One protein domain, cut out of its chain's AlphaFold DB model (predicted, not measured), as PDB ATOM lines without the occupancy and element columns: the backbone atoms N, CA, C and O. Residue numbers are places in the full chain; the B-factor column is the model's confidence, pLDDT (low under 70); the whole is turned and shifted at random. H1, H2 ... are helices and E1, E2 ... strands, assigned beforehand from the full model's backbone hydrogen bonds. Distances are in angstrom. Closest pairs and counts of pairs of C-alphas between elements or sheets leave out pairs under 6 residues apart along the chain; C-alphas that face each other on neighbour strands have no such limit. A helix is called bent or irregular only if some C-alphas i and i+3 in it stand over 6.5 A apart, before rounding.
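What this domain is: This is residues 349 to 491 of the 491 residues of an uncharacterized protein of Victivallales bacterium CCUG 44730 (UniProt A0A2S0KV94). A long, strongly twisted sheet of five antiparallel strands makes the body of a rod, with H3 packed along one face of it toward the end where E6 turns into E7; at the other end the small hairpin E2 and E3 lies beyond the sheet, and the short helices H1 and H2 lie near that end, where E1 ends and E4 begins. E6 bends sharply, and with E5 it makes a hairpin that turns away from the long run of the sheet; H4, near the last residue, packs on H2. The printed part has 143 residues with four named helices and seven named strands, in the order E1, H1, E2, E3, H2, E4, H3, E5, E6, E7, H4. The large sheet has the order E1, E4, E7, E6, E5, the small one is E2 beside E3, both antiparallel, and the class is mixed, helices and strands. The whole is loose, with a radius of gyration of the C-alphas of 19.0 A and spans of 67 by 25 by 25 A.

Where its parts are: In the large sheet, E1 is residues 352 to 363, 32.7 A long, and begins at C-alpha 352 at (-92.806, 1.204, 205.220). E4 is residues 405 to 419, 44.0 A, and E7 is residues 466 to 476, 32.0 A. E6, residues 445 to 460, measures 29.2 A and bends by 123 degrees at residue 448; E5 is residues 437 to 442, 12.6 A. H3, residues 423 to 433, is 15.5 A long and begins at C-alpha 423 at (-77.172, -12.259, 205.459). It is irregular, with C-alphas 424 and 427 7.5 A apart. The short elements are H1, residues 365 to 368, E2, residues 370 to 372, E3, residues 378 to 380, and H2, residues 386 to 389. H4, residues 485 to 490, ends at C-alpha 490 at (-68.010, 8.264, 223.353).

How they stand to each other: In the large sheet, E4 and E7 are inner strands, antiparallel at 163 degrees, with N 412 and O 474 2.8 A apart, within hydrogen-bond range. E1, an edge strand, is antiparallel to E4 at 155 degrees, with N 357 and O 411 at 2.8 A. E7 and E6 form a hairpin at 157 degrees, with N 469 and O 457 at 2.8 A. E6 and E5, the other edge strand, form a hairpin too, with N 438 and O 449 at 2.9 A; E5, E6 and E7 are a meander, each strand the antiparallel neighbour of the one before. H3 is on the sheet at a height of 8.5 A, over E7, and runs along the strands, at 6 degrees to E7 on the local plane; the closest C-alphas of the two are those of Gln 425 and Thr 468, 7.8 A apart. H4 only grazes the sheet with residues 485 to 489; its closest C-alpha pair with E5 is Val 437 and Pro 485, 5.3 A. H4 touches H2, closest at the C-alphas of Ser 388 and Tyr 487, 4.6 A. H2 and H1 only just touch, with 3 pairs of C-alphas within 8 A, the closest those of Met 367 and Gly 389, 5.9 A. The hairpin E2 and E3, at 147 degrees, has N 371 and O 379 at 2.8 A; both strands are apart from H4. Each O i to N i+4 pair is within hydrogen-bond range in H4, and 5 of 7 are in H3; H1 and H2 are too short for such a pair.

The domain as a whole: The two C-alphas farthest apart, those of Asp 375 and Ser 463, are 67.3 A apart. The printed part has no cut and ends at residue 491, the chain's last residue. The link from H2 to E4, residues 390 to 404, is long. The mean pLDDT of the printed part is 87.3; residues 461 to 464 and residue 491 are under 70.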
ATOM      1  N   SER A 349     -92.197  -5.049 199.088       81.38
ATOM      2  CA  SER A 349     -91.094  -4.334 198.422       81.38
ATOM      3  C   SER A 349     -91.159  -2.802 198.490       81.38
ATOM      4  O   SER A 349     -90.134  -2.153 198.297       81.38
ATOM      5  N   THR A 350     -92.339  -2.222 198.719       79.44
ATOM      6  CA  THR A 350     -92.557  -0.766 198.797       79.44
ATOM      7  C   THR A 350     -93.148  -0.326 200.136       79.44
ATOM      8  O   THR A 350     -93.435   0.855 200.315       79.44
ATOM      9  N   ARG A 351     -93.365  -1.263 201.065       81.94
ATOM     10  CA  ARG A 351     -94.015  -1.004 202.349       81.94
ATOM     11  C   ARG A 351     -93.028  -0.410 203.352       81.94
ATOM     12  O   ARG A 351     -91.894  -0.877 203.474       81.94
ATOM     13  N   VAL A 352     -93.501   0.592 204.086       84.38
ATOM     14  CA  VAL A 352     -92.806   1.204 205.220       84.38
ATOM     15  C   VAL A 352     -93.804   1.336 206.362       84.38
ATOM     16  O   VAL A 352     -94.800   2.044 206.223       84.38
ATOM     17  N   ASP A 353     -93.542   0.667 207.482       83.31
ATOM     18  CA  ASP A 353     -94.366   0.787 208.686       83.31
ATOM     19  C   ASP A 353     -93.710   1.718 209.684       83.31
ATOM     20  O   ASP A 353     -92.513   1.621 209.954       83.31
ATOM     21  N   VAL A 354     -94.509   2.600 210.269       85.00
ATOM     22  CA  VAL A 354     -94.032   3.596 211.221       85.00
ATOM     23  C   VAL A 354     -94.801   3.429 212.518       85.00
ATOM     24  O   VAL A 354     -96.028   3.500 212.532       85.00
ATOM     25  N   SER A 355     -94.076   3.245 213.616       83.50
ATOM     26  CA  SER A 355     -94.621   3.401 214.960       83.50
ATOM     27  C   SER A 355     -93.961   4.583 215.656       83.50
ATOM     28  O   SER A 355     -92.795   4.904 215.422       83.50
ATOM     29  N   VAL A 356     -94.736   5.264 216.490       82.19
ATOM     30  CA  VAL A 356     -94.299   6.456 217.210       82.19
ATOM     31  C   VAL A 356     -94.638   6.274 218.679       82.19
ATOM     32  O   VAL A 356     -95.759   5.898 219.013       82.19
ATOM     33  N   ASP A 357     -93.664   6.542 219.538       80.88
ATOM     34  CA  ASP A 357     -93.775   6.474 220.990       80.88
ATOM     35  C   ASP A 357     -93.163   7.731 221.631       80.88
ATOM     36  O   ASP A 357     -92.471   8.521 220.979       80.88
ATOM     37  N   MET A 358     -93.427   7.935 222.918       84.88
ATOM     38  CA  MET A 358     -92.856   9.002 223.730       84.88
ATOM     39  C   MET A 358     -91.815   8.412 224.682       84.88
ATOM     40  O   MET A 358     -92.114   7.508 225.455       84.88
ATOM     41  N   ALA A 359     -90.608   8.971 224.677       79.44
ATOM     42  CA  ALA A 359     -89.579   8.674 225.664       79.44
ATOM     43  C   ALA A 359     -89.283   9.904 226.518       79.44
ATOM     44  O   ALA A 359     -89.402  11.044 226.072       79.44
ATOM     45  N   GLU A 360     -88.853   9.674 227.749       86.00
ATOM     46  CA  GLU A 360     -88.356  10.722 228.630       86.00
ATOM     47  C   GLU A 360     -86.825  10.701 228.638       86.00
ATOM     48  O   GLU A 360     -86.203   9.646 228.734       86.00
ATOM     49  N   PHE A 361     -86.212  11.876 228.510       86.94
ATOM     50  CA  PHE A 361     -84.773  12.075 228.593       86.94
ATOM     51  C   PHE A 361     -84.467  12.984 229.775       86.94
ATOM     52  O   PHE A 361     -84.805  14.167 229.764       86.94
ATOM     53  N   HIS A 362     -83.837  12.422 230.798       91.56
ATOM     54  CA  HIS A 362     -83.457  13.163 231.987       91.56
ATOM     55  C   HIS A 362     -82.070  13.790 231.812       91.56
ATOM     56  O   HIS A 362     -81.092  13.096 231.535       91.56
ATOM     57  N   VAL A 363     -81.988  15.107 231.982       89.12
ATOM     58  CA  VAL A 363     -80.744  15.872 231.900       89.12
ATOM     59  C   VAL A 363     -80.139  15.958 233.294       89.12
ATOM     60  O   VAL A 363     -80.588  16.752 234.113       89.12
ATOM     61  N   SER A 364     -79.101  15.169 233.566       89.50
ATOM     62  CA  SER A 364     -78.383  15.264 234.843       89.50
ATOM     63  C   SER A 364     -77.629  16.592 234.980       89.50
ATOM     64  O   SER A 364     -77.289  17.245 233.987       89.50
ATOM     65  N   ALA A 365     -77.309  16.981 236.214       86.12
ATOM     66  CA  ALA A 365     -76.486  18.157 236.477       86.12
ATOM     67  C   ALA A 365     -75.158  18.122 235.702       86.12
ATOM     68  O   ALA A 365     -74.778  19.128 235.097       86.12
ATOM     69  N   GLU A 366     -74.492  16.966 235.639       88.25
ATOM     70  CA  GLU A 366     -73.207  16.812 234.948       88.25
ATOM     71  C   GLU A 366     -73.338  17.012 233.433       88.25
ATOM     72  O   GLU A 366     -72.517  17.708 232.832       88.25
ATOM     73  N   MET A 367     -74.412  16.485 232.830       91.12
ATOM     74  CA  MET A 367     -74.751  16.701 231.416       91.12
ATOM     75  C   MET A 367     -75.031  18.176 231.097       91.12
ATOM     76  O   MET A 367     -74.792  18.620 229.977       91.12
ATOM     77  N   ALA A 368     -75.530  18.943 232.070       90.69
ATOM     78  CA  ALA A 368     -75.740  20.383 231.948       90.69
ATOM     79  C   ALA A 368     -74.477  21.219 232.250       90.69
ATOM     80  O   ALA A 368     -74.472  22.426 231.995       90.69
ATOM     81  N   GLY A 369     -73.410  20.602 232.773       89.56
ATOM     82  CA  GLY A 369     -72.148  21.258 233.137       89.56
ATOM     83  C   GLY A 369     -72.056  21.740 234.588       89.56
ATOM     84  O   GLY A 369     -71.259  22.640 234.893       89.56
ATOM     85  N   PHE A 370     -72.848  21.148 235.482       88.31
ATOM     86  CA  PHE A 370     -72.949  21.472 236.903       88.31
ATOM     87  C   PHE A 370     -72.741  20.232 237.783       88.31
ATOM     88  O   PHE A 370     -72.986  19.106 237.377       88.31
ATOM     89  N   GLN A 371     -72.311  20.436 239.023       89.81
ATOM     90  CA  GLN A 371     -72.259  19.401 240.052       89.81
ATOM     91  C   GLN A 371     -73.227  19.757 241.180       89.81
ATOM     92  O   GLN A 371     -73.360  20.931 241.549       89.81
ATOM     93  N   LYS A 372     -73.887  18.744 241.741       86.56
ATOM     94  CA  LYS A 372     -74.781  18.901 242.890       86.56
ATOM     95  C   LYS A 372     -73.963  18.930 244.181       86.56
ATOM     96  O   LYS A 372     -73.194  18.014 244.456       86.56
ATOM     97  N   LEU A 373     -74.110  19.993 244.964       84.44
ATOM     98  CA  LEU A 373     -73.479  20.132 246.274       84.44
ATOM     99  C   LEU A 373     -74.304  19.409 247.359       84.44
ATOM    100  O   LEU A 373     -75.501  19.180 247.167       84.44
ATOM    101  N   PRO A 374     -73.709  19.085 248.526       82.94
ATOM    102  CA  PRO A 374     -74.424  18.433 249.630       82.94
ATOM    103  C   PRO A 374     -75.637  19.213 250.159       82.94
ATOM    104  O   PRO A 374     -76.553  18.618 250.716       82.94
ATOM    105  N   ASP A 375     -75.658  20.534 249.978       85.56
ATOM    106  CA  ASP A 375     -76.768  21.416 250.359       85.56
ATOM    107  C   ASP A 375     -77.878  21.501 249.292       85.56
ATOM    108  O   ASP A 375     -78.814  22.287 249.427       85.56
ATOM    109  N   GLY A 376     -77.773  20.707 248.220       81.12
ATOM    110  CA  GLY A 376     -78.735  20.653 247.123       81.12
ATOM    111  C   GLY A 376     -78.574  21.754 246.073       81.12
ATOM    112  O   GLY A 376     -79.298  21.721 245.080       81.12
ATOM    113  N   ARG A 377     -77.636  22.699 246.239       87.00
ATOM    114  CA  ARG A 377     -77.349  23.727 245.227       87.00
ATOM    115  C   ARG A 377     -76.469  23.177 244.108       87.00
ATOM    116  O   ARG A 377     -75.692  22.243 244.305       87.00
ATOM    117  N   PHE A 378     -76.551  23.798 242.938       88.38
ATOM    118  CA  PHE A 378     -75.732  23.440 241.784       88.38
ATOM    119  C   PHE A 378     -74.572  24.418 241.619       88.38
ATOM    120  O   PHE A 378     -74.734  25.629 241.772       88.38
ATOM    121  N   ARG A 379     -73.385  23.894 241.306       87.31
ATOM    122  CA  ARG A 379     -72.193  24.696 241.005       87.31
ATOM    123  C   ARG A 379     -71.636  24.316 239.632       87.31
ATOM    124  O   ARG A 379     -71.541  23.123 239.359       87.31
ATOM    125  N   PRO A 380     -71.213  25.275 238.791       88.50
ATOM    126  CA  PRO A 380     -70.556  24.970 237.523       88.50
ATOM    127  C   PRO A 380     -69.310  24.091 237.706       88.50
ATOM    128  O   PRO A 380     -68.469  24.379 238.560       88.50
ATOM    129  N   ILE A 381     -69.163  23.058 236.875       88.56
ATOM    130  CA  ILE A 381     -67.957  22.220 236.836       88.56
ATOM    131  C   ILE A 381     -66.827  23.006 236.156       88.56
ATOM    132  O   ILE A 381     -67.014  23.608 235.089       88.56
ATOM    133  N   LEU A 382     -65.647  23.024 236.780       83.62
ATOM    134  CA  LEU A 382     -64.454  23.683 236.242       83.62
ATOM    135  C   LEU A 382     -63.907  22.884 235.046       83.62
ATOM    136  O   LEU A 382     -63.812  21.666 235.123       83.62
ATOM    137  N   ASN A 383     -63.537  23.565 233.956       83.12
ATOM    138  CA  ASN A 383     -63.027  22.958 232.711       83.12
ATOM    139  C   ASN A 383     -63.976  21.961 232.014       83.12
ATOM    140  O   ASN A 383     -63.536  21.190 231.163       83.12
ATOM    141  N   TRP A 384     -65.272  21.973 232.340       88.75
ATOM    142  CA  TRP A 384     -66.265  21.179 231.614       88.75
ATOM    143  C   TRP A 384     -66.388  21.653 230.161       88.75
ATOM    144  O   TRP A 384     -66.472  22.855 229.900       88.75
ATOM    145  N   ASN A 385     -66.403  20.701 229.229       86.69
ATOM    146  CA  ASN A 385     -66.446  20.945 227.791       86.69
ATOM    147  C   ASN A 385     -67.804  20.505 227.231       86.69
ATOM    148  O   ASN A 385     -68.126  19.318 227.274       86.69
ATOM    149  N   SER A 386     -68.571  21.434 226.658       88.81
ATOM    150  CA  SER A 386     -69.868  21.122 226.046       88.81
ATOM    151  C   SER A 386     -69.744  20.178 224.851       88.81
ATOM    152  O   SER A 386     -70.631  19.358 224.624       88.81
ATOM    153  N   GLY A 387     -68.613  20.215 224.142       87.25
ATOM    154  CA  GLY A 387     -68.338  19.366 222.991       87.25
ATOM    155  C   GLY A 387     -68.305  17.871 223.315       87.25
ATOM    156  O   GLY A 387     -68.652  17.082 222.448       87.25
ATOM    157  N   SER A 388     -67.959  17.466 224.538       86.44
ATOM    158  CA  SER A 388     -67.890  16.047 224.939       86.44
ATOM    159  C   SER A 388     -68.679  15.709 226.203       86.44
ATOM    160  O   SER A 388     -68.884  14.535 226.488       86.44
ATOM    161  N   GLY A 389     -69.096  16.713 226.976       85.44
ATOM    162  CA  GLY A 389     -69.813  16.555 228.242       85.44
ATOM    163  C   GLY A 389     -71.313  16.839 228.160       85.44
ATOM    164  O   GLY A 389     -72.027  16.506 229.100       85.44
ATOM    165  N   CYS A 390     -71.800  17.428 227.060       92.12
ATOM    166  CA  CYS A 390     -73.218  17.725 226.863       92.12
ATOM    167  C   CYS A 390     -73.849  16.769 225.841       92.12
ATOM    168  O   CYS A 390     -73.329  16.676 224.723       92.12
ATOM    169  N   PRO A 391     -74.999  16.135 226.142       92.56
ATOM    170  CA  PRO A 391     -75.724  15.321 225.169       92.56
ATOM    171  C   PRO A 391     -76.307  16.144 224.014       92.56
ATOM    172  O   PRO A 391     -76.602  15.578 222.961       92.56
ATOM    173  N   PHE A 392     -76.445  17.464 224.179       94.94
ATOM    174  CA  PHE A 392     -76.934  18.387 223.155       94.94
ATOM    175  C   PHE A 392     -75.812  19.246 222.573       94.94
ATOM    176  O   PHE A 392     -74.856  19.594 223.266       94.94
ATOM    177  N   SER A 393     -75.934  19.611 221.298       93.25
ATOM    178  CA  SER A 393     -75.027  20.559 220.654       93.25
ATOM    179  C   SER A 393     -75.224  21.938 221.283       93.25
ATOM    180  O   SER A 393     -76.269  22.560 221.097       93.25
ATOM    181  N   ALA A 394     -74.241  22.386 222.061       89.44
ATOM    182  CA  ALA A 394     -74.285  23.644 222.795       89.44
ATOM    183  C   ALA A 394     -72.902  24.309 222.826       89.44
ATOM    184  O   ALA A 394     -71.881  23.636 222.982       89.44
ATOM    185  N   ASP A 395     -72.877  25.640 222.771       87.12
ATOM    186  CA  ASP A 395     -71.641  26.439 222.835       87.12
ATOM    187  C   ASP A 395     -71.096  26.593 224.269       87.12
ATOM    188  O   ASP A 395     -70.057  27.209 224.502       87.12
ATOM    189  N   GLY A 396     -71.798  26.036 225.257       88.19
ATOM    190  CA  GLY A 396     -71.449  26.129 226.666       88.19
ATOM    191  C   GLY A 396     -72.385  25.304 227.543       88.19
ATOM    192  O   GLY A 396     -73.020  24.354 227.086       88.19
ATOM    193  N   ARG A 397     -72.439  25.651 228.831       91.00
ATOM    194  CA  ARG A 397     -73.325  24.995 229.807       91.00
ATOM    195  C   ARG A 397     -74.788  25.230 229.442       91.00
ATOM    196  O   ARG A 397     -75.123  26.271 228.878       91.00
ATOM    197  N   LEU A 398     -75.649  24.282 229.796       91.06
ATOM    198  CA  LEU A 398     -77.089  24.450 229.615       91.06
ATOM    199  C   LEU A 398     -77.640  25.455 230.636       91.06
ATOM    200  O   LEU A 398     -77.028  25.709 231.675       91.06
ATOM    201  N   ALA A 399     -78.797  26.040 230.332       89.94
ATOM    202  CA  ALA A 399     -79.478  26.944 231.254       89.94
ATOM    203  C   ALA A 399     -79.858  26.221 232.561       89.94
ATOM    204  O   ALA A 399     -80.162  25.029 232.550       89.94
ATOM    205  N   GLU A 400     -79.862  26.935 233.693       85.38
ATOM    206  CA  GLU A 400     -80.076  26.322 235.017       85.38
ATOM    207  C   GLU A 400     -81.429  25.608 235.154       85.38
ATOM    208  O   GLU A 400     -81.535  24.617 235.868       85.38
ATOM    209  N   ASN A 401     -82.454  26.050 234.420       87.88
ATOM    210  CA  ASN A 401     -83.765  25.397 234.383       87.88
ATOM    211  C   ASN A 401     -83.761  24.023 233.685       87.88
ATOM    212  O   ASN A 401     -84.759  23.312 233.760       87.88
ATOM    213  N   MET A 402     -82.673  23.661 233.004       88.44
ATOM    214  CA  MET A 402     -82.503  22.357 232.359       88.44
ATOM    215  C   MET A 402     -81.846  21.328 233.290       88.44
ATOM    216  O   MET A 402     -81.854  20.139 232.971       88.44
ATOM    217  N   ILE A 403     -81.282  21.760 234.423       89.50
ATOM    218  CA  ILE A 403     -80.586  20.901 235.389       89.50
ATOM    219  C   ILE A 403     -81.590  19.963 236.066       89.50
ATOM    220  O   ILE A 403     -82.587  20.421 236.619       89.50
ATOM    221  N   GLU A 404     -81.313  18.657 236.039       86.44
ATOM    222  CA  GLU A 404     -82.185  17.598 236.574       86.44
ATOM    223  C   GLU A 404     -83.607  17.640 235.975       86.44
ATOM    224  O   GLU A 404     -84.575  17.173 236.581       86.44
ATOM    225  N   SER A 405     -83.751  18.214 234.777       87.81
ATOM    226  CA  SER A 405     -85.039  18.312 234.096       87.81
ATOM    227  C   SER A 405     -85.291  17.078 233.230       87.81
ATOM    228  O   SER A 405     -84.369  16.490 232.662       87.81
ATOM    229  N   THR A 406     -86.555  16.680 233.114       89.88
ATOM    230  CA  THR A 406     -86.971  15.578 232.241       89.88
ATOM    231  C   THR A 406     -87.632  16.143 230.993       89.88
ATOM    232  O   THR A 406     -88.679  16.787 231.060       89.88
ATOM    233  N   LEU A 407     -87.014  15.895 229.842       88.31
ATOM    234  CA  LEU A 407     -87.470  16.348 228.536       88.31
ATOM    235  C   LEU A 407     -88.192  15.220 227.809       88.31
ATOM    236  O   LEU A 407     -87.737  14.079 227.789       88.31
ATOM    237  N   ARG A 408     -89.301  15.542 227.149       87.06
ATOM    238  CA  ARG A 408     -90.033  14.575 226.328       87.06
ATOM    239  C   ARG A 408     -89.431  14.501 224.930       87.06
ATOM    240  O   ARG A 408     -89.312  15.513 224.243       87.06
ATOM    241  N   CYS A 409     -89.077  13.294 224.522       86.25
ATOM    242  CA  CYS A 409     -88.530  12.959 223.219       86.25
ATOM    243  C   CYS A 409     -89.522  12.085 222.455       86.25
ATOM    244  O   CYS A 409     -90.203  11.240 223.030       86.25
ATOM    245  N   LEU A 410     -89.554  12.247 221.138       89.75
ATOM    246  CA  LEU A 410     -90.300  11.352 220.265       89.75
ATOM    247  C   LEU A 410     -89.400  10.176 219.877       89.75
ATOM    248  O   LEU A 410     -88.281  10.403 219.414       89.75
ATOM    249  N   VAL A 411     -89.876   8.944 220.017       90.88
ATOM    250  CA  VAL A 411     -89.218   7.756 219.465       90.88
ATOM    251  C   VAL A 411     -89.999   7.297 218.246       90.88
ATOM    252  O   VAL A 411     -91.161   6.933 218.349       90.88
ATOM    253  N   ILE A 412     -89.361   7.312 217.083       91.31
ATOM    254  CA  ILE A 412     -89.938   6.827 215.832       91.31
ATOM    255  C   ILE A 412     -89.262   5.509 215.489       91.31
ATOM    256  O   ILE A 412     -88.038   5.459 215.407       91.31
ATOM    257  N   THR A 413     -90.036   4.453 215.260       91.19
ATOM    258  CA  THR A 413     -89.527   3.199 214.708       91.19
ATOM    259  C   THR A 413     -90.052   3.008 213.298       91.19
ATOM    260  O   THR A 413     -91.255   2.914 213.082       91.19
ATOM    261  N   GLU A 414     -89.136   2.935 212.342       92.12
ATOM    262  CA  GLU A 414     -89.432   2.682 210.937       92.12
ATOM    263  C   GLU A 414     -89.069   1.234 210.603       92.12
ATOM    264  O   GLU A 414     -87.952   0.791 210.873       92.12
ATOM    265  N   SER A 415     -90.014   0.487 210.035       90.81
ATOM    266  CA  SER A 415     -89.806  -0.870 209.541       90.81
ATOM    267  C   SER A 415     -89.875  -0.883 208.025       90.81
ATOM    268  O   SER A 415     -90.877  -0.478 207.444       90.81
ATOM    269  N   VAL A 416     -88.822  -1.387 207.393       90.88
ATOM    270  CA  VAL A 416     -88.747  -1.571 205.940       90.88
ATOM    271  C   VAL A 416     -88.511  -3.037 205.607       90.88
ATOM    272  O   VAL A 416     -87.925  -3.776 206.402       90.88
ATOM    273  N   TYR A 417     -88.918  -3.453 204.411       90.50
ATOM    274  CA  TYR A 417     -88.740  -4.824 203.938       90.50
ATOM    275  C   TYR A 417     -87.760  -4.871 202.771       90.50
ATOM    276  O   TYR A 417     -87.958  -4.237 201.734       90.50
ATOM    277  N   LYS A 418     -86.688  -5.646 202.929       90.88
ATOM    278  CA  LYS A 418     -85.685  -5.892 201.886       90.88
ATOM    279  C   LYS A 418     -85.821  -7.312 201.363       90.88
ATOM    280  O   LYS A 418     -86.096  -8.217 202.137       90.88
ATOM    281  N   SER A 419     -85.674  -7.523 200.062       89.88
ATOM    282  CA  SER A 419     -85.798  -8.862 199.481       89.88
ATOM    283  C   SER A 419     -84.603  -9.752 199.851       89.88
ATOM    284  O   SER A 419     -83.454  -9.305 199.847       89.88
ATOM    285  N   GLY A 420     -84.877 -11.029 200.127       85.50
ATOM    286  CA  GLY A 420     -83.878 -12.021 200.534       85.50
ATOM    287  C   GLY A 420     -83.669 -12.136 202.048       85.50
ATOM    288  O   GLY A 420     -84.362 -11.495 202.838       85.50
ATOM    289  N   ASP A 421     -82.723 -13.001 202.412       83.94
ATOM    290  CA  ASP A 421     -82.331 -13.334 203.788       83.94
ATOM    291  C   ASP A 421     -81.595 -12.194 204.514       83.94
ATOM    292  O   ASP A 421     -81.171 -11.200 203.908       83.94
ATOM    293  N   ALA A 422     -81.419 -12.359 205.827       80.25
ATOM    294  CA  ALA A 422     -80.733 -11.381 206.665       80.25
ATOM    295  C   ALA A 422     -79.243 -11.226 206.303       80.25
ATOM    296  O   ALA A 422     -78.688 -10.133 206.444       80.25
ATOM    297  N   ALA A 423     -78.594 -12.283 205.800       85.81
ATOM    298  CA  ALA A 423     -77.172 -12.259 205.459       85.81
ATOM    299  C   ALA A 423     -76.878 -11.272 204.318       85.81
ATOM    300  O   ALA A 423     -75.890 -10.536 204.361       85.81
ATOM    301  N   ARG A 424     -77.791 -11.169 203.347       87.19
ATOM    302  CA  ARG A 424     -77.725 -10.178 202.260       87.19
ATOM    303  C   ARG A 424     -77.852  -8.731 202.738       87.19
ATOM    304  O   ARG A 424     -77.431  -7.832 202.017       87.19
ATOM    305  N   GLN A 425     -78.399  -8.496 203.934       91.25
ATOM    306  CA  GLN A 425     -78.615  -7.150 204.480       91.25
ATOM    307  C   GLN A 425     -77.521  -6.694 205.456       91.25
ATOM    308  O   GLN A 425     -77.556  -5.554 205.915       91.25
ATOM    309  N   ILE A 426     -76.521  -7.532 205.759       90.50
ATOM    310  CA  ILE A 426     -75.490  -7.236 206.774       90.50
ATOM    311  C   ILE A 426     -74.777  -5.901 206.516       90.50
ATOM    312  O   ILE A 426     -74.557  -5.138 207.455       90.50
ATOM    313  N   ALA A 427     -74.449  -5.581 205.260       93.12
ATOM    314  CA  ALA A 427     -73.776  -4.325 204.922       93.12
ATOM    315  C   ALA A 427     -74.638  -3.085 205.239       93.12
ATOM    316  O   ALA A 427     -74.119  -2.102 205.764       93.12
ATOM    317  N   ASP A 428     -75.950  -3.141 204.980       91.62
ATOM    318  CA  ASP A 428     -76.898  -2.067 205.321       91.62
ATOM    319  C   ASP A 428     -77.066  -1.941 206.844       91.62
ATOM    320  O   ASP A 428     -77.011  -0.843 207.403       91.62
ATOM    321  N   LEU A 429     -77.193  -3.074 207.542       91.12
ATOM    322  CA  LEU A 429     -77.271  -3.107 209.004       91.12
ATOM    323  C   LEU A 429     -76.014  -2.503 209.655       91.12
ATOM    324  O   LEU A 429     -76.140  -1.742 210.618       91.12
ATOM    325  N   ALA A 430     -74.827  -2.800 209.118       91.88
ATOM    326  CA  ALA A 430     -73.549  -2.272 209.592       91.88
ATOM    327  C   ALA A 430     -73.383  -0.776 209.286       91.88
ATOM    328  O   ALA A 430     -72.980  -0.011 210.162       91.88
ATOM    329  N   ALA A 431     -73.747  -0.333 208.078       92.81
ATOM    330  CA  ALA A 431     -73.696   1.078 207.701       92.81
ATOM    331  C   ALA A 431     -74.611   1.943 208.583       92.81
ATOM    332  O   ALA A 431     -74.252   3.064 208.949       92.81
ATOM    333  N   TRP A 432     -75.779   1.421 208.972       92.69
ATOM    334  CA  TRP A 432     -76.654   2.120 209.908       92.69
ATOM    335  C   TRP A 432     -76.060   2.193 211.319       92.69
ATOM    336  O   TRP A 432     -76.106   3.255 211.940       92.69
ATOM    337  N   ALA A 433     -75.466   1.102 211.805       87.31
ATOM    338  CA  ALA A 433     -74.859   1.045 213.134       87.31
ATOM    339  C   ALA A 433     -73.597   1.921 213.274       87.31
ATOM    340  O   ALA A 433     -73.279   2.354 214.377       87.31
ATOM    341  N   ALA A 434     -72.899   2.216 212.172       89.12
ATOM    342  CA  ALA A 434     -71.678   3.026 212.168       89.12
ATOM    343  C   ALA A 434     -71.898   4.510 212.524       89.12
ATOM    344  O   ALA A 434     -70.942   5.229 212.803       89.12
ATOM    345  N   VAL A 435     -73.145   4.984 212.502       88.88
ATOM    346  CA  VAL A 435     -73.504   6.364 212.840       88.88
ATOM    347  C   VAL A 435     -74.442   6.327 214.034       88.88
ATOM    348  O   VAL A 435     -75.424   5.595 214.018       88.88
ATOM    349  N   ARG A 436     -74.169   7.134 215.062       90.44
ATOM    350  CA  ARG A 436     -75.007   7.199 216.270       90.44
ATOM    351  C   ARG A 436     -75.995   8.362 216.249       90.44
ATOM    352  O   ARG A 436     -77.154   8.188 216.614       90.44
ATOM    353  N   VAL A 437     -75.557   9.525 215.771       94.12
ATOM    354  CA  VAL A 437     -76.376  10.736 215.630       94.12
ATOM    355  C   VAL A 437     -76.481  11.101 214.156       94.12
ATOM    356  O   VAL A 437     -75.475  11.134 213.452       94.12
ATOM    357  N   SER A 438     -77.692  11.382 213.685       92.31
ATOM    358  CA  SER A 438     -77.926  11.805 212.305       92.31
ATOM    359  C   SER A 438     -78.981  12.899 212.218       92.31
ATOM    360  O   SER A 438     -80.035  12.790 212.844       92.31
ATOM    361  N   THR A 439     -78.728  13.905 211.384       91.50
ATOM    362  CA  THR A 439     -79.725  14.906 210.990       91.50
ATOM    363  C   THR A 439     -80.389  14.440 209.703       91.50
ATOM    364  O   THR A 439     -79.733  14.341 208.668       91.50
ATOM    365  N   ALA A 440     -81.667  14.086 209.781       88.50
ATOM    366  CA  ALA A 440     -82.403  13.490 208.670       88.50
ATOM    367  C   ALA A 440     -83.907  13.762 208.795       88.50
ATOM    368  O   ALA A 440     -84.375  14.279 209.810       88.50
ATOM    369  N   ALA A 441     -84.660  13.388 207.761       89.81
ATOM    370  CA  ALA A 441     -86.101  13.205 207.855       89.81
ATOM    371  C   ALA A 441     -86.391  11.717 208.099       89.81
ATOM    372  O   ALA A 441     -86.045  10.883 207.266       89.81
ATOM    373  N   VAL A 442     -87.009  11.390 209.235       89.69
ATOM    374  CA  VAL A 442     -87.437  10.026 209.582       89.69
ATOM    375  C   VAL A 442     -88.958  10.009 209.592       89.69
ATOM    376  O   VAL A 442     -89.571  10.782 210.327       89.69
ATOM    377  N   ALA A 443     -89.569   9.171 208.748       85.31
ATOM    378  CA  ALA A 443     -91.026   9.088 208.593       85.31
ATOM    379  C   ALA A 443     -91.723  10.459 208.414       85.31
ATOM    380  O   ALA A 443     -92.777  10.726 208.986       85.31
ATOM    381  N   GLY A 444     -91.102  11.366 207.650       84.62
ATOM    382  CA  GLY A 444     -91.612  12.723 207.404       84.62
ATOM    383  C   GLY A 444     -91.283  13.759 208.489       84.62
ATOM    384  O   GLY A 444     -91.441  14.954 208.245       84.62
ATOM    385  N   ALA A 445     -90.759  13.354 209.650       87.00
ATOM    386  CA  ALA A 445     -90.313  14.271 210.695       87.00
ATOM    387  C   ALA A 445     -88.837  14.647 210.501       87.00
ATOM    388  O   ALA A 445     -87.949  13.801 210.600       87.00
ATOM    389  N   SER A 446     -88.565  15.930 210.257       91.25
ATOM    390  CA  SER A 446     -87.195  16.454 210.175       91.25
ATOM    391  C   SER A 446     -86.638  16.780 211.562       91.25
ATOM    392  O   SER A 446     -87.355  17.285 212.430       91.25
ATOM    393  N   GLY A 447     -85.350  16.512 211.780       92.75
ATOM    394  CA  GLY A 447     -84.667  16.890 213.013       92.75
ATOM    395  C   GLY A 447     -83.342  16.169 213.241       92.75
ATOM    396  O   GLY A 447     -82.827  15.469 212.368       92.75
ATOM    397  N   SER A 448     -82.803  16.346 214.446       96.00
ATOM    398  CA  SER A 448     -81.653  15.592 214.943       96.00
ATOM    399  C   SER A 448     -82.134  14.322 215.637       96.00
ATOM    400  O   SER A 448     -82.900  14.394 216.600       96.00
ATOM    401  N   PHE A 449     -81.654  13.163 215.193       94.81
ATOM    402  CA  PHE A 449     -82.068  11.860 215.705       94.81
ATOM    403  C   PHE A 449     -80.892  11.073 216.273       94.81
ATOM    404  O   PHE A 449     -79.821  11.005 215.667       94.81
ATOM    405  N   LEU A 450     -81.127  10.445 217.420       93.50
ATOM    406  CA  LEU A 450     -80.252   9.445 218.009       93.50
ATOM    407  C   LEU A 450     -80.734   8.063 217.564       93.50
ATOM    408  O   LEU A 450     -81.904   7.722 217.730       93.50
ATOM    409  N   ARG A 451     -79.841   7.265 216.988       93.44
ATOM    410  CA  ARG A 451     -80.112   5.889 216.562       93.44
ATOM    411  C   ARG A 451     -79.996   4.961 217.764       93.44
ATOM    412  O   ARG A 451     -78.888   4.680 218.222       93.44
ATOM    413  N   ILE A 452     -81.134   4.517 218.296       88.50
ATOM    414  CA  ILE A 452     -81.198   3.838 219.601       88.50
ATOM    415  C   ILE A 452     -81.366   2.321 219.504       88.50
ATOM    416  O   ILE A 452     -80.951   1.614 220.416       88.50
ATOM    417  N   GLY A 453     -81.917   1.803 218.403       86.25
ATOM    418  CA  GLY A 453     -82.122   0.364 218.244       86.25
ATOM    419  C   GLY A 453     -82.320  -0.058 216.796       86.25
ATOM    420  O   GLY A 453     -82.877   0.687 215.993       86.25
ATOM    421  N   GLN A 454     -81.865  -1.265 216.474       88.44
ATOM    422  CA  GLN A 454     -82.108  -1.920 215.195       88.44
ATOM    423  C   GLN A 454     -82.423  -3.391 215.448       88.44
ATOM    424  O   GLN A 454     -81.690  -4.069 216.166       88.44
ATOM    425  N   THR A 455     -83.491  -3.889 214.836       85.19
ATOM    426  CA  THR A 455     -83.833  -5.312 214.818       85.19
ATOM    427  C   THR A 455     -84.018  -5.783 213.383       85.19
ATOM    428  O   THR A 455     -84.344  -5.012 212.479       85.19
ATOM    429  N   CYS A 456     -83.750  -7.065 213.166       80.94
ATOM    430  CA  CYS A 456     -83.795  -7.700 211.860       80.94
ATOM    431  C   CYS A 456     -84.470  -9.062 212.007       80.94
ATOM    432  O   CYS A 456     -84.095  -9.839 212.887       80.94
ATOM    433  N   ARG A 457     -85.468  -9.348 211.168       82.00
ATOM    434  CA  ARG A 457     -86.196 -10.621 211.177       82.00
ATOM    435  C   ARG A 457     -86.640 -10.999 209.771       82.00
ATOM    436  O   ARG A 457     -87.194 -10.174 209.050       82.00
ATOM    437  N   GLU A 458     -86.447 -12.256 209.402       81.38
ATOM    438  CA  GLU A 458     -86.940 -12.793 208.134       81.38
ATOM    439  C   GLU A 458     -88.467 -12.961 208.149       81.38
ATOM    440  O   GLU A 458     -89.078 -13.268 209.175       81.38
ATOM    441  N   THR A 459     -89.092 -12.714 207.001       75.56
ATOM    442  CA  THR A 459     -90.539 -12.777 206.775       75.56
ATOM    443  C   THR A 459     -90.832 -13.149 205.320       75.56
ATOM    444  O   THR A 459     -89.963 -13.054 204.458       75.56
ATOM    445  N   PHE A 460     -92.063 -13.548 205.013       72.56
ATOM    446  CA  PHE A 460     -92.472 -13.940 203.662       72.56
ATOM    447  C   PHE A 460     -93.647 -13.090 203.178       72.56
ATOM    448  O   PHE A 460     -94.535 -12.760 203.962       72.56
ATOM    449  N   SER A 461     -93.667 -12.737 201.889       69.62
ATOM    450  CA  SER A 461     -94.845 -12.123 201.258       69.62
ATOM    451  C   SER A 461     -96.007 -13.114 201.155       69.62
ATOM    452  O   SER A 461     -95.802 -14.324 201.233       69.62
ATOM    453  N   ASN A 462     -97.212 -12.617 200.850       58.38
ATOM    454  CA  ASN A 462     -98.376 -13.473 200.545       58.38
ATOM    455  C   ASN A 462     -98.127 -14.427 199.356       58.38
ATOM    456  O   ASN A 462     -98.734 -15.483 199.261       58.38
ATOM    457  N   SER A 463     -97.199 -14.073 198.461       67.56
ATOM    458  CA  SER A 463     -96.759 -14.898 197.325       67.56
ATOM    459  C   SER A 463     -95.581 -15.834 197.638       67.56
ATOM    460  O   SER A 463     -94.977 -16.377 196.716       67.56
ATOM    461  N   GLY A 464     -95.202 -15.984 198.913       60.62
ATOM    462  CA  GLY A 464     -94.143 -16.897 199.359       60.62
ATOM    463  C   GLY A 464     -92.709 -16.423 199.093       60.62
ATOM    464  O   GLY A 464     -91.767 -17.195 199.251       60.62
ATOM    465  N   LYS A 465     -92.495 -15.160 198.696       73.69
ATOM    466  CA  LYS A 465     -91.143 -14.620 198.481       73.69
ATOM    467  C   LYS A 465     -90.516 -14.211 199.810       73.69
ATOM    468  O   LYS A 465     -91.171 -13.557 200.618       73.69
ATOM    469  N   LEU A 466     -89.242 -14.551 200.003       77.38
ATOM    470  CA  LEU A 466     -88.478 -14.208 201.203       77.38
ATOM    471  C   LEU A 466     -88.110 -12.717 201.237       77.38
ATOM    472  O   LEU A 466     -87.572 -12.167 200.269       77.38
ATOM    473  N   TYR A 467     -88.351 -12.101 202.388       84.75
ATOM    474  CA  TYR A 467     -87.952 -10.748 202.744       84.75
ATOM    475  C   TYR A 467     -87.317 -10.727 204.137       84.75
ATOM    476  O   TYR A 467     -87.541 -11.594 204.975       84.75
ATOM    477  N   THR A 468     -86.583  -9.663 204.414       85.50
ATOM    478  CA  THR A 468     -86.055  -9.317 205.724       85.50
ATOM    479  C   THR A 468     -86.695  -8.009 206.172       85.50
ATOM    480  O   THR A 468     -86.530  -6.977 205.517       85.50
ATOM    481  N   ARG A 469     -87.436  -8.050 207.283       89.19
ATOM    482  CA  ARG A 469     -87.942  -6.870 207.991       89.19
ATOM    483  C   ARG A 469     -86.806  -6.274 208.809       89.19
ATOM    484  O   ARG A 469     -86.262  -6.942 209.689       89.19
ATOM    485  N   ILE A 470     -86.482  -5.017 208.542       91.56
ATOM    486  CA  ILE A 470     -85.494  -4.241 209.289       91.56
ATOM    487  C   ILE A 470     -86.244  -3.121 209.996       91.56
ATOM    488  O   ILE A 470     -86.790  -2.243 209.333       91.56
ATOM    489  N   SER A 471     -86.270  -3.153 211.325       90.81
ATOM    490  CA  SER A 471     -86.902  -2.123 212.150       90.81
ATOM    491  C   SER A 471     -85.829  -1.284 212.834       90.81
ATOM    492  O   SER A 471     -84.954  -1.821 213.512       90.81
ATOM    493  N   ARG A 472     -85.877   0.033 212.641       93.81
ATOM    494  CA  ARG A 472     -84.892   0.998 213.144       93.81
ATOM    495  C   ARG A 472     -85.589   2.049 213.988       93.81
ATOM    496  O   ARG A 472     -86.513   2.700 213.511       93.81
ATOM    497  N   SER A 473     -85.125   2.218 215.218       92.31
ATOM    498  CA  SER A 473     -85.679   3.150 216.193       92.31
ATOM    499  C   SER A 473     -84.783   4.375 216.346       92.31
ATOM    500  O   SER A 473     -83.565   4.271 216.534       92.31
ATOM    501  N   TYR A 474     -85.415   5.541 216.303       94.44
ATOM    502  CA  TYR A 474     -84.788   6.851 216.313       94.44
ATOM    503  C   TYR A 474     -85.417   7.712 217.402       94.44
ATOM    504  O   TYR A 474     -86.623   7.939 217.389       94.44
ATOM    505  N   GLN A 475     -84.612   8.242 218.315       94.19
ATOM    506  CA  GLN A 475     -85.060   9.208 219.311       94.19
ATOM    507  C   GLN A 475     -84.779  10.628 218.813       94.19
ATOM    508  O   GLN A 475     -83.622  11.040 218.686       94.19
ATOM    509  N   LYS A 476     -85.833  11.389 218.516       94.81
ATOM    510  CA  LYS A 476     -85.732  12.797 218.121       94.81
ATOM    511  C   LYS A 476     -85.284  13.634 219.315       94.81
ATOM    512  O   LYS A 476     -85.797  13.452 220.419       94.81
ATOM    513  N   ALA A 477     -84.361  14.562 219.082       93.50
ATOM    514  CA  ALA A 477     -83.983  15.548 220.084       93.50
ATOM    515  C   ALA A 477     -85.216  16.371 220.530       93.50
ATOM    516  O   ALA A 477     -86.094  16.662 219.706       93.50
ATOM    517  N   PRO A 478     -85.319  16.711 221.826       90.69
ATOM    518  CA  PRO A 478     -86.469  17.416 222.375       90.69
ATOM    519  C   PRO A 478     -86.501  18.885 221.925       90.69
ATOM    520  O   PRO A 478     -85.485  19.579 221.953       90.69
ATOM    521  N   GLY A 479     -87.686  19.368 221.541       85.56
ATOM    522  CA  GLY A 479     -87.879  20.740 221.060       85.56
ATOM    523  C   GLY A 479     -87.024  21.061 219.828       85.56
ATOM    524  O   GLY A 479     -86.999  20.279 218.873       85.56
ATOM    525  N   ASP A 480     -86.321  22.194 219.890       86.06
ATOM    526  CA  ASP A 480     -85.407  22.691 218.849       86.06
ATOM    527  C   ASP A 480     -83.934  22.318 219.111       86.06
ATOM    528  O   ASP A 480     -83.027  22.799 218.430       86.06
ATOM    529  N   LEU A 481     -83.671  21.465 220.108       91.81
ATOM    530  CA  LEU A 481     -82.318  21.019 220.428       91.81
ATOM    531  C   LEU A 481     -81.787  20.044 219.371       91.81
ATOM    532  O   LEU A 481     -82.533  19.394 218.636       91.81
ATOM    533  N   GLN A 482     -80.464  19.905 219.327       95.19
ATOM    534  CA  GLN A 482     -79.776  18.926 218.490       95.19
ATOM    535  C   GLN A 482     -78.929  18.006 219.358       95.19
ATOM    536  O   GLN A 482     -78.309  18.463 220.315       95.19
ATOM    537  N   TRP A 483     -78.889  16.717 219.029       95.88
ATOM    538  CA  TRP A 483     -78.000  15.768 219.696       95.88
ATOM    539  C   TRP A 483     -76.551  16.073 219.328       95.88
ATOM    540  O   TRP A 483     -76.256  16.368 218.174       95.88
ATOM    541  N   ASN A 484     -75.645  15.972 220.297       94.81
ATOM    542  CA  ASN A 484     -74.217  16.171 220.085       94.81
ATOM    543  C   ASN A 484     -73.554  14.873 219.583       94.81
ATOM    544  O   ASN A 484     -73.441  13.920 220.360       94.81
ATOM    545  N   PRO A 485     -73.063  14.808 218.331       92.38
ATOM    546  CA  PRO A 485     -72.440  13.598 217.800       92.38
ATOM    547  C   PRO A 485     -71.205  13.156 218.587       92.38
ATOM    548  O   PRO A 485     -70.990  11.960 218.746       92.38
ATOM    549  N   ASN A 486     -70.421  14.100 219.113       91.19
ATOM    550  CA  ASN A 486     -69.195  13.789 219.842       91.19
ATOM    551  C   ASN A 486     -69.513  13.119 221.183       91.19
ATOM    552  O   ASN A 486     -68.948  12.070 221.478       91.19
ATOM    553  N   TYR A 487     -70.476  13.656 221.943       92.12
ATOM    554  CA  TYR A 487     -70.925  13.066 223.210       92.12
ATOM    555  C   TYR A 487     -71.396  11.619 223.035       92.12
ATOM    556  O   TYR A 487     -70.946  10.732 223.756       92.12
ATOM    557  N   TRP A 488     -72.260  11.379 222.047       89.69
ATOM    558  CA  TRP A 488     -72.845  10.062 221.770       89.69
ATOM    559  C   TRP A 488     -71.918   9.124 220.986       89.69
ATOM    560  O   TRP A 488     -72.245   7.961 220.788       89.69
ATOM    561  N   SER A 489     -70.775   9.602 220.494       82.94
ATOM    562  CA  SER A 489     -69.737   8.721 219.938       82.94
ATOM    563  C   SER A 489     -68.881   8.074 221.030       82.94
ATOM    564  O   SER A 489     -68.315   7.006 220.813       82.94
ATOM    565  N   SER A 490     -68.799   8.714 222.201       73.75
ATOM    566  CA  SER A 490     -68.010   8.264 223.353       73.75
ATOM    567  C   SER A 490     -68.834   7.598 224.465       73.75
ATOM    568  O   SER A 490     -68.239   7.100 225.418       73.75
ATOM    569  N   HIS A 491     -70.168   7.598 224.352       65.69
ATOM    570  CA  HIS A 491     -71.137   7.022 225.296       65.69
ATOM    571  C   HIS A 491     -72.215   6.256 224.526       65.69
ATOM    572  O   HIS A 491     -72.627   5.172 224.995       65.69
TER     573      HIS A 491